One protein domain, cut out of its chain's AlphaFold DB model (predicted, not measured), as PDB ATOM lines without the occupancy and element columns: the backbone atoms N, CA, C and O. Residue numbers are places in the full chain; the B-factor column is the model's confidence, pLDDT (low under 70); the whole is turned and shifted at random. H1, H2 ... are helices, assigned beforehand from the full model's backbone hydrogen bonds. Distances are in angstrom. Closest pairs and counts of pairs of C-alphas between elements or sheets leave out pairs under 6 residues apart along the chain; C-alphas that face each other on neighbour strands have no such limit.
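This is residues 23 to 98 and 108 to 141 of the 610 residues of a protein of Colletotrichum tanaceti (UniProt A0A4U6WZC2). Two long helices, H2 and H4, pack steeply tilted on a third, H1, while short H3 packs across H2 and leads into H4. The 110 printed residues hold four named helices, H1 to H4 in order, and no named strand: all helix. The whole is compact, radius of gyration of the C-alphas 13.1 A, spanning 42 by 30 by 21 A.

H2, residues 76 to 94, measures 27.2 A from C-alpha 76 at (-6.253, -27.793, 6.750). H1 is residues 43 to 58, 21.3 A; H3 114 to 119, 8.7 A; H4 123 to 141, 26.5 A, ending at (5.839, -32.459, -23.728).

H2 touches H1 with residues 78 to 86 alone, at a steep tilt of 55 degrees, opposite ways; closest C-alphas, Leu 58 and Gln 78, 6.6 A. H2 touches H3 with residues 79 to 83 alone, about perpendicular at 83 degrees; closest C-alphas, Ile 80 and Ala 114, 5.1 A. H4 touches H1 with residues 123 to 131 alone, at a steep tilt of 63 degrees; closest C-alphas, Gly 47 and Met 124, 4.3 A. H1 and H3 are apart. In H1, H2, H3 and H4 every O i to N i+4 pair is within hydrogen-bond range.

Residues 99 to 107 are cut out, C-alphas 98 and 108 lying 13.1 A apart. The H1 to H2 link is long. Mean pLDDT of the printed part is 71.5; residues 23 to 35 are among those under 70.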
ATOM      1  N   LEU A  23       2.177 -16.681  16.418       31.30
ATOM      2  CA  LEU A  23       2.273 -18.093  16.010       31.30
ATOM      3  C   LEU A  23       1.096 -18.554  15.127       31.30
ATOM      4  O   LEU A  23       1.286 -19.439  14.292       31.30
ATOM      5  N   TYR A  24      -0.098 -17.963  15.275       36.50
ATOM      6  CA  TYR A  24      -1.304 -18.288  14.492       36.50
ATOM      7  C   TYR A  24      -1.571 -17.339  13.305       36.50
ATOM      8  O   TYR A  24      -2.280 -17.717  12.373       36.50
ATOM      9  N   ALA A  25      -1.017 -16.127  13.302       37.06
ATOM     10  CA  ALA A  25      -1.191 -15.102  12.267       37.06
ATOM     11  C   ALA A  25      -0.119 -15.173  11.175       37.06
ATOM     12  O   ALA A  25      -0.265 -14.527  10.141       37.06
ATOM     13  N   ASN A  26       0.927 -15.971  11.381       37.00
ATOM     14  CA  ASN A  26       1.978 -16.206  10.406       37.00
ATOM     15  C   ASN A  26       2.289 -17.707  10.334       37.00
ATOM     16  O   ASN A  26       3.191 -18.180  11.031       37.00
ATOM     17  N   PRO A  27       1.673 -18.482   9.419       36.88
ATOM     18  CA  PRO A  27       2.451 -19.532   8.785       36.88
ATOM     19  C   PRO A  27       3.567 -18.781   8.062       36.88
ATOM     20  O   PRO A  27       3.314 -18.242   6.988       36.88
ATOM     21  N   ARG A  28       4.714 -18.616   8.747       40.47
ATOM     22  CA  ARG A  28       5.887 -17.831   8.340       40.47
ATOM     23  C   ARG A  28       5.867 -17.624   6.831       40.47
ATOM     24  O   ARG A  28       5.909 -18.616   6.100       40.47
ATOM     25  N   GLU A  29       5.814 -16.372   6.375       45.75
ATOM     26  CA  GLU A  29       6.259 -16.018   5.029       45.75
ATOM     27  C   GLU A  29       7.722 -16.462   4.904       45.75
ATOM     28  O   GLU A  29       8.666 -15.697   5.077       45.75
ATOM     29  N   ILE A  30       7.928 -17.758   4.696       47.38
ATOM     30  CA  ILE A  30       9.198 -18.331   4.319       47.38
ATOM     31  C   ILE A  30       9.371 -17.829   2.895       47.38
ATOM     32  O   ILE A  30       8.513 -18.114   2.051       47.38
ATOM     33  N   PRO A  31      10.431 -17.056   2.614       47.34
ATOM     34  CA  PRO A  31      10.704 -16.622   1.263       47.34
ATOM     35  C   PRO A  31      10.742 -17.865   0.377       47.34
ATOM     36  O   PRO A  31      11.622 -18.714   0.532       47.34
ATOM     37  N   LEU A  32       9.787 -17.984  -0.551       51.34
ATOM     38  CA  LEU A  32       9.736 -19.100  -1.504       51.34
ATOM     39  C   LEU A  32      11.009 -19.146  -2.380       51.34
ATOM     40  O   LEU A  32      11.272 -20.137  -3.046       51.34
ATOM     41  N   SER A  33      11.828 -18.089  -2.327       47.72
ATOM     42  CA  SER A  33      13.165 -17.972  -2.907       47.72
ATOM     43  C   SER A  33      14.272 -18.748  -2.171       47.72
ATOM     44  O   SER A  33      15.413 -18.718  -2.625       47.72
ATOM     45  N   LYS A  34      13.988 -19.422  -1.042       54.47
ATOM     46  CA  LYS A  34      14.978 -20.186  -0.247       54.47
ATOM     47  C   LYS A  34      14.565 -21.625   0.092       54.47
ATOM     48  O   LYS A  34      15.199 -22.248   0.941       54.47
ATOM     49  N   VAL A  35      13.509 -22.150  -0.525       65.62
ATOM     50  CA  VAL A  35      13.047 -23.521  -0.247       65.62
ATOM     51  C   VAL A  35      14.025 -24.525  -0.879       65.62
ATOM     52  O   VAL A  35      14.429 -24.308  -2.026       65.62
ATOM     53  N   PRO A  36      14.468 -25.581  -0.167       74.75
ATOM     54  CA  PRO A  36      15.414 -26.544  -0.726       74.75
ATOM     55  C   PRO A  36      14.797 -27.312  -1.907       74.75
ATOM     56  O   PRO A  36      13.608 -27.628  -1.865       74.75
ATOM     57  N   PRO A  37      15.583 -27.655  -2.945       80.81
ATOM     58  CA  PRO A  37      15.106 -28.526  -4.010       80.81
ATOM     59  C   PRO A  37      14.762 -29.913  -3.446       80.81
ATOM     60  O   PRO A  37      15.445 -30.429  -2.559       80.81
ATOM     61  N   LEU A  38      13.705 -30.520  -3.981       86.75
ATOM     62  CA  LEU A  38      13.331 -31.908  -3.707       86.75
ATOM     63  C   LEU A  38      14.168 -32.879  -4.542       86.75
ATOM     64  O   LEU A  38      14.438 -32.619  -5.717       86.75
ATOM     65  N   ASP A  39      14.525 -34.019  -3.951       87.12
ATOM     66  CA  ASP A  39      15.176 -35.122  -4.655       87.12
ATOM     67  C   ASP A  39      14.139 -35.952  -5.423       87.12
ATOM     68  O   ASP A  39      13.377 -36.715  -4.840       87.12
ATOM     69  N   MET A  40      14.118 -35.805  -6.746       85.94
ATOM     70  CA  MET A  40      13.184 -36.497  -7.642       85.94
ATOM     71  C   MET A  40      13.745 -37.824  -8.194       85.94
ATOM     72  O   MET A  40      13.167 -38.392  -9.118       85.94
ATOM     73  N   SER A  41      14.878 -38.324  -7.682       83.75
ATOM     74  CA  SER A  41      15.568 -39.505  -8.235       83.75
ATOM     75  C   SER A  41      14.805 -40.820  -8.056       83.75
ATOM     76  O   SER A  41      14.981 -41.758  -8.833       83.75
ATOM     77  N   SER A  42      13.963 -40.912  -7.026       87.75
ATOM     78  CA  SER A  42      13.113 -42.069  -6.749       87.75
ATOM     79  C   SER A  42      11.967 -41.679  -5.819       87.75
ATOM     80  O   SER A  42      12.054 -40.683  -5.102       87.75
ATOM     81  N   GLN A  43      10.912 -42.498  -5.769       88.88
ATOM     82  CA  GLN A  43       9.782 -42.268  -4.862       88.88
ATOM     83  C   GLN A  43      10.221 -42.204  -3.395       88.88
ATOM     84  O   GLN A  43       9.754 -41.347  -2.650       88.88
ATOM     85  N   ALA A  44      11.172 -43.054  -2.995       87.25
ATOM     86  CA  ALA A  44      11.703 -43.067  -1.636       87.25
ATOM     87  C   ALA A  44      12.508 -41.798  -1.302       87.25
ATOM     88  O   ALA A  44      12.343 -41.224  -0.223       87.25
ATOM     89  N   ALA A  45      13.348 -41.330  -2.232       87.56
ATOM     90  CA  ALA A  45      14.139 -40.112  -2.051       87.56
ATOM     91  C   ALA A  45      13.258 -38.850  -2.016       87.56
ATOM     92  O   ALA A  45      13.453 -37.969  -1.171       87.56
ATOM     93  N   LEU A  46      12.226 -38.809  -2.863       90.81
ATOM     94  CA  LEU A  46      11.250 -37.724  -2.887       90.81
ATOM     95  C   LEU A  46      10.377 -37.726  -1.633       90.81
ATOM     96  O   LEU A  46      10.188 -36.675  -1.026       90.81
ATOM     97  N   GLY A  47       9.908 -38.898  -1.198       89.81
ATOM     98  CA  GLY A  47       9.157 -39.051   0.048       89.81
ATOM     99  C   GLY A  47       9.953 -38.544   1.251       89.81
ATOM    100  O   GLY A  47       9.437 -37.752   2.034       89.81
ATOM    101  N   THR A  48      11.240 -38.897   1.330       89.69
ATOM    102  CA  THR A  48      12.160 -38.414   2.378       89.69
ATOM    103  C   THR A  48      12.380 -36.897   2.299       89.69
ATOM    104  O   THR A  48      12.445 -36.214   3.322       89.69
ATOM    105  N   SER A  49      12.465 -36.338   1.089       89.38
ATOM    106  CA  SER A  49      12.640 -34.894   0.882       89.38
ATOM    107  C   SER A  49      11.391 -34.094   1.267       89.38
ATOM    108  O   SER A  49      11.511 -33.051   1.908       89.38
ATOM    109  N   ILE A  50      10.197 -34.595   0.927       90.62
ATOM    110  CA  ILE A  50       8.909 -34.015   1.336       90.62
ATOM    111  C   ILE A  50       8.769 -34.091   2.853       90.62
ATOM    112  O   ILE A  50       8.451 -33.091   3.487       90.62
ATOM    113  N   GLU A  51       9.057 -35.246   3.451       90.75
ATOM    114  CA  GLU A  51       9.034 -35.424   4.900       90.75
ATOM    115  C   GLU A  51       9.895 -34.363   5.601       90.75
ATOM    116  O   GLU A  51       9.401 -33.610   6.443       90.75
ATOM    117  N   LYS A  52      11.164 -34.241   5.193       87.12
ATOM    118  CA  LYS A  52      12.103 -33.256   5.741       87.12
ATOM    119  C   LYS A  52      11.602 -31.821   5.563       87.12
ATOM    120  O   LYS A  52      11.623 -31.048   6.520       87.12
ATOM    121  N   LEU A  53      11.108 -31.482   4.370       86.50
ATOM    122  CA  LEU A  53      10.553 -30.163   4.061       86.50
ATOM    123  C   LEU A  53       9.418 -29.799   5.029       86.50
ATOM    124  O   LEU A  53       9.433 -28.714   5.613       86.50
ATOM    125  N   LEU A  54       8.465 -30.713   5.234       86.44
ATOM    126  CA  LEU A  54       7.301 -30.488   6.090       86.44
ATOM    127  C   LEU A  54       7.679 -30.461   7.583       86.44
ATOM    128  O   LEU A  54       7.181 -29.599   8.311       86.44
ATOM    129  N   ARG A  55       8.604 -31.320   8.041       84.56
ATOM    130  CA  ARG A  55       9.123 -31.279   9.424       84.56
ATOM    131  C   ARG A  55       9.783 -29.932   9.737       84.56
ATOM    132  O   ARG A  55       9.505 -29.343  10.779       84.56
ATOM    133  N   GLU A  56      10.636 -29.440   8.838       79.31
ATOM    134  CA  GLU A  56      11.433 -28.223   9.044       79.31
ATOM    135  C   GLU A  56      10.610 -26.930   8.910       79.31
ATOM    136  O   GLU A  56      10.861 -25.967   9.638       79.31
ATOM    137  N   HIS A  57       9.617 -26.900   8.013       74.88
ATOM    138  CA  HIS A  57       8.932 -25.657   7.631       74.88
ATOM    139  C   HIS A  57       7.484 -25.550   8.125       74.88
ATOM    140  O   HIS A  57       6.967 -24.436   8.196       74.88
ATOM    141  N   LEU A  58       6.834 -26.659   8.508       72.25
ATOM    142  CA  LEU A  58       5.437 -26.669   8.981       72.25
ATOM    143  C   LEU A  58       5.258 -27.128  10.432       72.25
ATOM    144  O   LEU A  58       4.123 -27.237  10.898       72.25
ATOM    145  N   GLY A  59       6.355 -27.373  11.154       68.56
ATOM    146  CA  GLY A  59       6.307 -27.685  12.584       68.56
ATOM    147  C   GLY A  59       5.629 -29.021  12.896       68.56
ATOM    148  O   GLY A  59       4.922 -29.119  13.894       68.56
ATOM    149  N   VAL A  60       5.843 -30.040  12.054       71.81
ATOM    150  CA  VAL A  60       5.265 -31.389  12.209       71.81
ATOM    151  C   VAL A  60       6.367 -32.387  12.616       71.81
ATOM    152  O   VAL A  60       6.832 -33.165  11.789       71.81
ATOM    153  N   PRO A  61       6.857 -32.377  13.872       65.94
ATOM    154  CA  PRO A  61       8.089 -33.075  14.257       65.94
ATOM    155  C   PRO A  61       7.997 -34.609  14.238       65.94
ATOM    156  O   PRO A  61       9.038 -35.262  14.279       65.94
ATOM    157  N   HIS A  62       6.793 -35.189  14.168       73.69
ATOM    158  CA  HIS A  62       6.532 -36.638  14.238       73.69
ATOM    159  C   HIS A  62       6.032 -37.250  12.912       73.69
ATOM    160  O   HIS A  62       5.354 -38.274  12.922       73.69
ATOM    161  N   LEU A  63       6.314 -36.610  11.773       79.44
ATOM    162  CA  LEU A  63       5.869 -37.069  10.455       79.44
ATOM    163  C   LEU A  63       6.894 -38.008   9.808       79.44
ATOM    164  O   LEU A  63       7.896 -37.514   9.312       79.44
ATOM    165  N   ASP A  64       6.642 -39.316   9.755       84.25
ATOM    166  CA  ASP A  64       7.475 -40.267   8.999       84.25
ATOM    167  C   ASP A  64       6.941 -40.466   7.563       84.25
ATOM    168  O   ASP A  64       5.807 -40.095   7.250       84.25
ATOM    169  N   ALA A  65       7.742 -41.079   6.685       78.25
ATOM    170  CA  ALA A  65       7.459 -41.224   5.254       78.25
ATOM    171  C   ALA A  65       6.084 -41.831   4.899       78.25
ATOM    172  O   ALA A  65       5.469 -41.431   3.908       78.25
ATOM    173  N   ASP A  66       5.579 -42.768   5.703       79.31
ATOM    174  CA  ASP A  66       4.272 -43.414   5.503       79.31
ATOM    175  C   ASP A  66       3.186 -42.898   6.458       79.31
ATOM    176  O   ASP A  66       2.030 -43.324   6.370       79.31
ATOM    177  N   THR A  67       3.539 -41.984   7.364       76.31
ATOM    178  CA  THR A  67       2.603 -41.445   8.348       76.31
ATOM    179  C   THR A  67       1.561 -40.588   7.651       76.31
ATOM    180  O   THR A  67       1.885 -39.692   6.868       76.31
ATOM    181  N   ASP A  68       0.297 -40.870   7.960       82.69
ATOM    182  CA  ASP A  68      -0.811 -40.080   7.451       82.69
ATOM    183  C   ASP A  68      -0.718 -38.633   7.973       82.69
ATOM    184  O   ASP A  68      -0.540 -38.429   9.178       82.69
ATOM    185  N   PHE A  69      -0.825 -37.628   7.100       79.38
ATOM    186  CA  PHE A  69      -0.666 -36.218   7.474       79.38
ATOM    187  C   PHE A  69      -1.618 -35.804   8.610       79.38
ATOM    188  O   PHE A  69      -1.222 -35.065   9.514       79.38
ATOM    189  N   PHE A  70      -2.846 -36.327   8.633       73.25
ATOM    190  CA  PHE A  70      -3.822 -36.044   9.689       73.25
ATOM    191  C   PHE A  70      -3.512 -36.814  10.966       73.25
ATOM    192  O   PHE A  70      -3.663 -36.274  12.063       73.25
ATOM    193  N   ALA A  71      -3.032 -38.056  10.846       63.75
ATOM    194  CA  ALA A  71      -2.540 -38.815  11.995       63.75
ATOM    195  C   ALA A  71      -1.312 -38.149  12.644       63.75
ATOM    196  O   ALA A  71      -1.154 -38.219  13.862       63.75
ATOM    197  N   ALA A  72      -0.496 -37.445  11.853       72.50
ATOM    198  CA  ALA A  72       0.602 -36.601  12.324       72.50
ATOM    199  C   ALA A  72       0.134 -35.263  12.935       72.50
ATOM    200  O   ALA A  72       0.960 -34.482  13.408       72.50
ATOM    201  N   GLY A  73      -1.177 -35.000  12.952       67.00
ATOM    202  CA  GLY A  73      -1.778 -33.810  13.545       67.00
ATOM    203  C   GLY A  73      -1.837 -32.592  12.625       67.00
ATOM    204  O   GLY A  73      -2.075 -31.499  13.133       67.00
ATOM    205  N   MET A  74      -1.636 -32.749  11.309       76.44
ATOM    206  CA  MET A  74      -1.742 -31.629  10.369       76.44
ATOM    207  C   MET A  74      -3.194 -31.176  10.185       76.44
ATOM    208  O   MET A  74      -4.087 -31.987   9.927       76.44
ATOM    209  N   ASP A  75      -3.426 -29.866  10.271       71.25
ATOM    210  CA  ASP A  75      -4.715 -29.239   9.973       71.25
ATOM    211  C   ASP A  75      -4.821 -28.737   8.518       71.25
ATOM    212  O   ASP A  75      -3.866 -28.764   7.740       71.25
ATOM    213  N   SER A  76      -6.003 -28.259   8.121       58.31
ATOM    214  CA  SER A  76      -6.253 -27.793   6.750       58.31
ATOM    215  C   SER A  76      -5.372 -26.613   6.315       58.31
ATOM    216  O   SER A  76      -5.071 -26.500   5.127       58.31
ATOM    217  N   LEU A  77      -4.935 -25.741   7.233       60.25
ATOM    218  CA  LEU A  77      -4.022 -24.639   6.905       60.25
ATOM    219  C   LEU A  77      -2.612 -25.174   6.654       60.25
ATOM    220  O   LEU A  77      -1.961 -24.757   5.694       60.25
ATOM    221  N   GLN A  78      -2.168 -26.140   7.458       74.88
ATOM    222  CA  GLN A  78      -0.899 -26.833   7.248       74.88
ATOM    223  C   GLN A  78      -0.899 -27.638   5.944       74.88
ATOM    224  O   GLN A  78       0.118 -27.660   5.258       74.88
ATOM    225  N   ILE A  79      -2.029 -28.222   5.536       76.38
ATOM    226  CA  ILE A  79      -2.167 -28.903   4.236       76.38
ATOM    227  C   ILE A  79      -2.052 -27.917   3.063       76.38
ATOM    228  O   ILE A  79      -1.326 -28.172   2.101       76.38
ATOM    229  N   ILE A  80      -2.711 -26.757   3.147       65.69
ATOM    230  CA  ILE A  80      -2.591 -25.698   2.130       65.69
ATOM    231  C   ILE A  80      -1.147 -25.183   2.056       65.69
ATOM    232  O   ILE A  80      -0.613 -24.955   0.967       65.69
ATOM    233  N   ALA A  81      -0.494 -25.014   3.205       69.31
ATOM    234  CA  ALA A  81       0.900 -24.603   3.264       69.31
ATOM    235  C   ALA A  81       1.836 -25.683   2.687       69.31
ATOM    236  O   ALA A  81       2.720 -25.350   1.900       69.31
ATOM    237  N   ALA A  82       1.601 -26.964   2.985       80.56
ATOM    238  CA  ALA A  82       2.341 -28.100   2.431       80.56
ATOM    239  C   ALA A  82       2.302 -28.119   0.903       80.56
ATOM    240  O   ALA A  82       3.353 -28.151   0.266       80.56
ATOM    241  N   ALA A  83       1.110 -28.003   0.317       76.44
ATOM    242  CA  ALA A  83       0.928 -27.939  -1.131       76.44
ATOM    243  C   ALA A  83       1.750 -26.800  -1.771       76.44
ATOM    244  O   ALA A  83       2.453 -26.993  -2.768       76.44
ATOM    245  N   ARG A  84       1.746 -25.616  -1.139       73.25
ATOM    246  CA  ARG A  84       2.533 -24.453  -1.582       73.25
ATOM    247  C   ARG A  84       4.042 -24.689  -1.488       73.25
ATOM    248  O   ARG A  84       4.750 -24.377  -2.445       73.25
ATOM    249  N   PHE A  85       4.535 -25.220  -0.368       78.69
ATOM    250  CA  PHE A  85       5.966 -25.481  -0.169       78.69
ATOM    251  C   PHE A  85       6.495 -26.533  -1.132       78.69
ATOM    252  O   PHE A  85       7.552 -26.341  -1.729       78.69
ATOM    253  N   ILE A  86       5.744 -27.615  -1.323       84.56
ATOM    254  CA  ILE A  86       6.114 -28.686  -2.246       84.56
ATOM    255  C   ILE A  86       6.148 -28.143  -3.676       84.56
ATOM    256  O   ILE A  86       7.152 -28.315  -4.357       84.56
ATOM    257  N   THR A  87       5.132 -27.385  -4.101       78.00
ATOM    258  CA  THR A  87       5.113 -26.741  -5.429       78.00
ATOM    259  C   THR A  87       6.310 -25.814  -5.649       78.00
ATOM    260  O   THR A  87       6.937 -25.846  -6.706       78.00
ATOM    261  N   ALA A  88       6.654 -24.982  -4.665       73.38
ATOM    262  CA  ALA A  88       7.803 -24.085  -4.775       73.38
ATOM    263  C   ALA A  88       9.134 -24.847  -4.843       73.38
ATOM    264  O   ALA A  88      10.002 -24.498  -5.640       73.38
ATOM    265  N   SER A  89       9.265 -25.921  -4.064       78.25
ATOM    266  CA  SER A  89      10.456 -26.774  -4.066       78.25
ATOM    267  C   SER A  89      10.602 -27.550  -5.376       78.25
ATOM    268  O   SER A  89      11.709 -27.669  -5.890       78.25
ATOM    269  N   LEU A  90       9.494 -28.022  -5.964       79.12
ATOM    270  CA  LEU A  90       9.487 -28.672  -7.279       79.12
ATOM    271  C   LEU A  90       9.978 -27.725  -8.375       79.12
ATOM    272  O   LEU A  90      10.815 -28.119  -9.181       79.12
ATOM    273  N   ARG A  91       9.531 -26.465  -8.361       73.44
ATOM    274  CA  ARG A  91       9.997 -25.436  -9.308       73.44
ATOM    275  C   ARG A  91      11.491 -25.153  -9.165       73.44
ATOM    276  O   ARG A  91      12.188 -25.030 -10.170       73.44
ATOM    277  N   ALA A  92      11.986 -25.102  -7.926       72.69
ATOM    278  CA  ALA A  92      13.414 -24.963  -7.649       72.69
ATOM    279  C   ALA A  92      14.224 -26.175  -8.149       72.69
ATOM    280  O   ALA A  92      15.339 -26.001  -8.635       72.69
ATOM    281  N   THR A  93      13.663 -27.387  -8.081       75.19
ATOM    282  CA  THR A  93      14.288 -28.608  -8.614       75.19
ATOM    283  C   THR A  93      14.312 -28.643 -10.142       75.19
ATOM    284  O   THR A  93      15.311 -29.063 -10.722       75.19
ATOM    285  N   THR A  94      13.233 -28.229 -10.813       68.62
ATOM    286  CA  THR A  94      13.109 -28.326 -12.279       68.62
ATOM    287  C   THR A  94      13.725 -27.145 -13.033       68.62
ATOM    288  O   THR A  94      13.778 -27.184 -14.259       68.62
ATOM    289  N   GLY A  95      14.214 -26.118 -12.329       56.84
ATOM    290  CA  GLY A  95      14.915 -24.975 -12.925       56.84
ATOM    291  C   GLY A  95      14.009 -23.982 -13.660       56.84
ATOM    292  O   GLY A  95      14.487 -23.258 -14.529       56.84
ATOM    293  N   ASP A  96      12.718 -23.945 -13.327       51.38
ATOM    294  CA  ASP A  96      11.741 -23.070 -13.978       51.38
ATOM    295  C   ASP A  96      11.815 -21.664 -13.350       51.38
ATOM    296  O   ASP A  96      11.349 -21.437 -12.229       51.38
ATOM    297  N   VAL A  97      12.496 -20.731 -14.026       42.28
ATOM    298  CA  VAL A  97      12.715 -19.356 -13.546       42.28
ATOM    299  C   VAL A  97      11.685 -18.419 -14.177       42.28
ATOM    300  O   VAL A  97      11.500 -18.403 -15.391       42.28
ATOM    301  N   VAL A  98      11.029 -17.617 -13.337       42.44
ATOM    302  CA  VAL A  98      10.109 -16.546 -13.744       42.44
ATOM    303  C   VAL A  98      10.937 -15.389 -14.312       42.44
ATOM    304  O   VAL A  98      11.865 -14.933 -13.643       42.44
ATOM    305  N   GLY A 108       6.411 -27.649 -18.420       49.53
ATOM    306  CA  GLY A 108       5.320 -28.154 -17.578       49.53
ATOM    307  C   GLY A 108       5.767 -28.538 -16.162       49.53
ATOM    308  O   GLY A 108       6.001 -29.713 -15.889       49.53
ATOM    309  N   ALA A 109       5.874 -27.566 -15.256       55.19
ATOM    310  CA  ALA A 109       6.150 -27.811 -13.844       55.19
ATOM    311  C   ALA A 109       4.915 -28.401 -13.134       55.19
ATOM    312  O   ALA A 109       3.812 -27.858 -13.221       55.19
ATOM    313  N   VAL A 110       5.107 -29.502 -12.403       69.25
ATOM    314  CA  VAL A 110       4.062 -30.141 -11.585       69.25
ATOM    315  C   VAL A 110       3.663 -29.200 -10.446       69.25
ATOM    316  O   VAL A 110       4.496 -28.810  -9.627       69.25
ATOM    317  N   VAL A 111       2.383 -28.830 -10.396       76.00
ATOM    318  CA  VAL A 111       1.793 -28.026  -9.318       76.00
ATOM    319  C   VAL A 111       1.046 -28.957  -8.375       76.00
ATOM    320  O   VAL A 111       0.255 -29.779  -8.827       76.00
ATOM    321  N   ILE A 112       1.305 -28.813  -7.077       79.19
ATOM    322  CA  ILE A 112       0.658 -29.576  -6.012       79.19
ATOM    323  C   ILE A 112      -0.331 -28.674  -5.295       79.19
ATOM    324  O   ILE A 112       0.017 -27.614  -4.769       79.19
ATOM    325  N   GLU A 113      -1.577 -29.115  -5.272       69.00
ATOM    326  CA  GLU A 113      -2.692 -28.453  -4.618       69.00
ATOM    327  C   GLU A 113      -3.053 -29.170  -3.316       69.00
ATOM    328  O   GLU A 113      -2.651 -30.307  -3.058       69.00
ATOM    329  N   ALA A 114      -3.844 -28.509  -2.469       64.12
ATOM    330  CA  ALA A 114      -4.289 -29.098  -1.208       64.12
ATOM    331  C   ALA A 114      -4.977 -30.453  -1.440       64.12
ATOM    332  O   ALA A 114      -4.733 -31.394  -0.687       64.12
ATOM    333  N   ARG A 115      -5.772 -30.581  -2.516       60.00
ATOM    334  CA  ARG A 115      -6.425 -31.841  -2.901       60.00
ATOM    335  C   ARG A 115      -5.427 -32.981  -3.121       60.00
ATOM    336  O   ARG A 115      -5.723 -34.110  -2.758       60.00
ATOM    337  N   ASP A 116      -4.246 -32.699  -3.665       74.31
ATOM    338  CA  ASP A 116      -3.261 -33.732  -3.988       74.31
ATOM    339  C   ASP A 116      -2.621 -34.255  -2.701       74.31
ATOM    340  O   ASP A 116      -2.430 -35.461  -2.551       74.31
ATOM    341  N   VAL A 117      -2.398 -33.361  -1.733       79.12
ATOM    342  CA  VAL A 117      -1.951 -33.698  -0.373       79.12
ATOM    343  C   VAL A 117      -3.039 -34.463   0.397       79.12
ATOM    344  O   VAL A 117      -2.720 -35.417   1.101       79.12
ATOM    345  N   TYR A 118      -4.321 -34.103   0.237       66.62
ATOM    346  CA  TYR A 118      -5.451 -34.852   0.811       66.62
ATOM    347  C   TYR A 118      -5.582 -36.263   0.218       66.62
ATOM    348  O   TYR A 118      -5.822 -37.216   0.956       66.62
ATOM    349  N   ASN A 119      -5.432 -36.404  -1.101       60.88
ATOM    350  CA  ASN A 119      -5.617 -37.671  -1.816       60.88
ATOM    351  C   ASN A 119      -4.432 -38.626  -1.642       60.88
ATOM    352  O   ASN A 119      -4.595 -39.844  -1.681       60.88
ATOM    353  N   HIS A 120      -3.242 -38.084  -1.399       83.56
ATOM    354  CA  HIS A 120      -2.017 -38.848  -1.221       83.56
ATOM    355  C   HIS A 120      -1.447 -38.562   0.162       83.56
ATOM    356  O   HIS A 120      -0.363 -38.006   0.305       83.56
ATOM    357  N   ALA A 121      -2.224 -38.937   1.178       82.00
ATOM    358  CA  ALA A 121      -2.119 -38.450   2.550       82.00
ATOM    359  C   ALA A 121      -0.866 -38.879   3.342       82.00
ATOM    360  O   ALA A 121      -0.929 -38.913   4.559       82.00
ATOM    361  N   SER A 122       0.262 -39.203   2.710       88.06
ATOM    362  CA  SER A 122       1.567 -39.383   3.364       88.06
ATOM    363  C   SER A 122       2.697 -38.896   2.449       88.06
ATOM    364  O   SER A 122       2.504 -38.859   1.228       88.06
ATOM    365  N   PRO A 123       3.896 -38.564   2.975       91.06
ATOM    366  CA  PRO A 123       5.025 -38.152   2.137       91.06
ATOM    367  C   PRO A 123       5.334 -39.132   0.992       91.06
ATOM    368  O   PRO A 123       5.554 -38.707  -0.140       91.06
ATOM    369  N   MET A 124       5.288 -40.443   1.254       88.06
ATOM    370  CA  MET A 124       5.586 -41.501   0.281       88.06
ATOM    371  C   MET A 124       4.516 -41.644  -0.809       88.06
ATOM    372  O   MET A 124       4.837 -41.853  -1.983       88.06
ATOM    373  N   ARG A 125       3.231 -41.521  -0.448       78.81
ATOM    374  CA  ARG A 125       2.132 -41.557  -1.427       78.81
ATOM    375  C   ARG A 125       2.139 -40.309  -2.295       78.81
ATOM    376  O   ARG A 125       1.987 -40.416  -3.510       78.81
ATOM    377  N   LEU A 126       2.365 -39.146  -1.684       88.56
ATOM    378  CA  LEU A 126       2.440 -37.876  -2.398       88.56
ATOM    379  C   LEU A 126       3.633 -37.850  -3.356       88.56
ATOM    380  O   LEU A 126       3.498 -37.399  -4.488       88.56
ATOM    381  N   ALA A 127       4.775 -38.410  -2.947       89.44
ATOM    382  CA  ALA A 127       5.930 -38.601  -3.817       89.44
ATOM    383  C   ALA A 127       5.617 -39.470  -5.047       89.44
ATOM    384  O   ALA A 127       6.028 -39.130  -6.155       89.44
ATOM    385  N   GLY A 128       4.871 -40.565  -4.869       81.25
ATOM    386  CA  GLY A 128       4.444 -41.420  -5.982       81.25
ATOM    387  C   GLY A 128       3.612 -40.640  -6.999       81.25
ATOM    388  O   GLY A 128       3.948 -40.610  -8.181       81.25
ATOM    389  N   HIS A 129       2.613 -39.904  -6.511       87.56
ATOM    390  CA  HIS A 129       1.770 -39.046  -7.340       87.56
ATOM    391  C   HIS A 129       2.558 -37.964  -8.087       87.56
ATOM    392  O   HIS A 129       2.349 -37.754  -9.279       87.56
ATOM    393  N   ILE A 130       3.495 -37.292  -7.410       87.50
ATOM    394  CA  ILE A 130       4.340 -36.260  -8.021       87.50
ATOM    395  C   ILE A 130       5.190 -36.843  -9.157       87.50
ATOM    396  O   ILE A 130       5.304 -36.218 -10.210       87.50
ATOM    397  N   LEU A 131       5.786 -38.025  -8.970       82.81
ATOM    398  CA  LEU A 131       6.603 -38.673 -10.001       82.81
ATOM    399  C   LEU A 131       5.763 -39.149 -11.186       82.81
ATOM    400  O   LEU A 131       6.171 -38.964 -12.332       82.81
ATOM    401  N   GLU A 132       4.578 -39.703 -10.932       77.38
ATOM    402  CA  GLU A 132       3.620 -40.060 -11.981       77.38
ATOM    403  C   GLU A 132       3.197 -38.821 -12.779       77.38
ATOM    404  O   GLU A 132       3.305 -38.815 -14.007       77.38
ATOM    405  N   ALA A 133       2.821 -37.735 -12.098       76.25
ATOM    406  CA  ALA A 133       2.454 -36.470 -12.725       76.25
ATOM    407  C   ALA A 133       3.613 -35.862 -13.532       76.25
ATOM    408  O   ALA A 133       3.409 -35.403 -14.657       76.25
ATOM    409  N   ALA A 134       4.842 -35.911 -13.007       75.75
ATOM    410  CA  ALA A 134       6.039 -35.443 -13.704       75.75
ATOM    411  C   ALA A 134       6.339 -36.285 -14.951       75.75
ATOM    412  O   ALA A 134       6.667 -35.741 -16.006       75.75
ATOM    413  N   SER A 135       6.178 -37.607 -14.860       69.69
ATOM    414  CA  SER A 135       6.362 -38.520 -15.990       69.69
ATOM    415  C   SER A 135       5.314 -38.296 -17.087       69.69
ATOM    416  O   SER A 135       5.653 -38.273 -18.270       69.69
ATOM    417  N   ALA A 136       4.060 -38.037 -16.703       64.62
ATOM    418  CA  ALA A 136       2.965 -37.741 -17.619       64.62
ATOM    419  C   ALA A 136       3.144 -36.375 -18.297       64.62
ATOM    420  O   ALA A 136       2.927 -36.256 -19.502       64.62
ATOM    421  N   ALA A 137       3.595 -35.362 -17.552       61.88
ATOM    422  CA  ALA A 137       3.932 -34.048 -18.092       61.88
ATOM    423  C   ALA A 137       5.114 -34.125 -19.076       61.88
ATOM    424  O   ALA A 137       5.053 -33.540 -20.158       61.88
ATOM    425  N   ALA A 138       6.150 -34.906 -18.755       61.22
ATOM    426  CA  ALA A 138       7.274 -35.159 -19.654       61.22
ATOM    427  C   ALA A 138       6.835 -35.907 -20.926       61.22
ATOM    428  O   ALA A 138       7.216 -35.521 -22.032       61.22
ATOM    429  N   ALA A 139       5.980 -36.926 -20.802       52.59
ATOM    430  CA  ALA A 139       5.411 -37.641 -21.943       52.59
ATOM    431  C   ALA A 139       4.541 -36.724 -22.823       52.59
ATOM    432  O   ALA A 139       4.642 -36.767 -24.048       52.59
ATOM    433  N   ALA A 140       3.736 -35.846 -22.218       50.16
ATOM    434  CA  ALA A 140       2.924 -34.862 -22.930       50.16
ATOM    435  C   ALA A 140       3.778 -33.813 -23.666       50.16
ATOM    436  O   ALA A 140       3.452 -33.453 -24.794       50.16
ATOM    437  N   ALA A 141       4.893 -33.369 -23.078       51.84
ATOM    438  CA  ALA A 141       5.839 -32.459 -23.728       51.84
ATOM    439  C   ALA A 141       6.546 -33.110 -24.933       51.84
ATOM    440  O   ALA A 141       6.768 -32.453 -25.950       51.84
TER     441      ALA A 141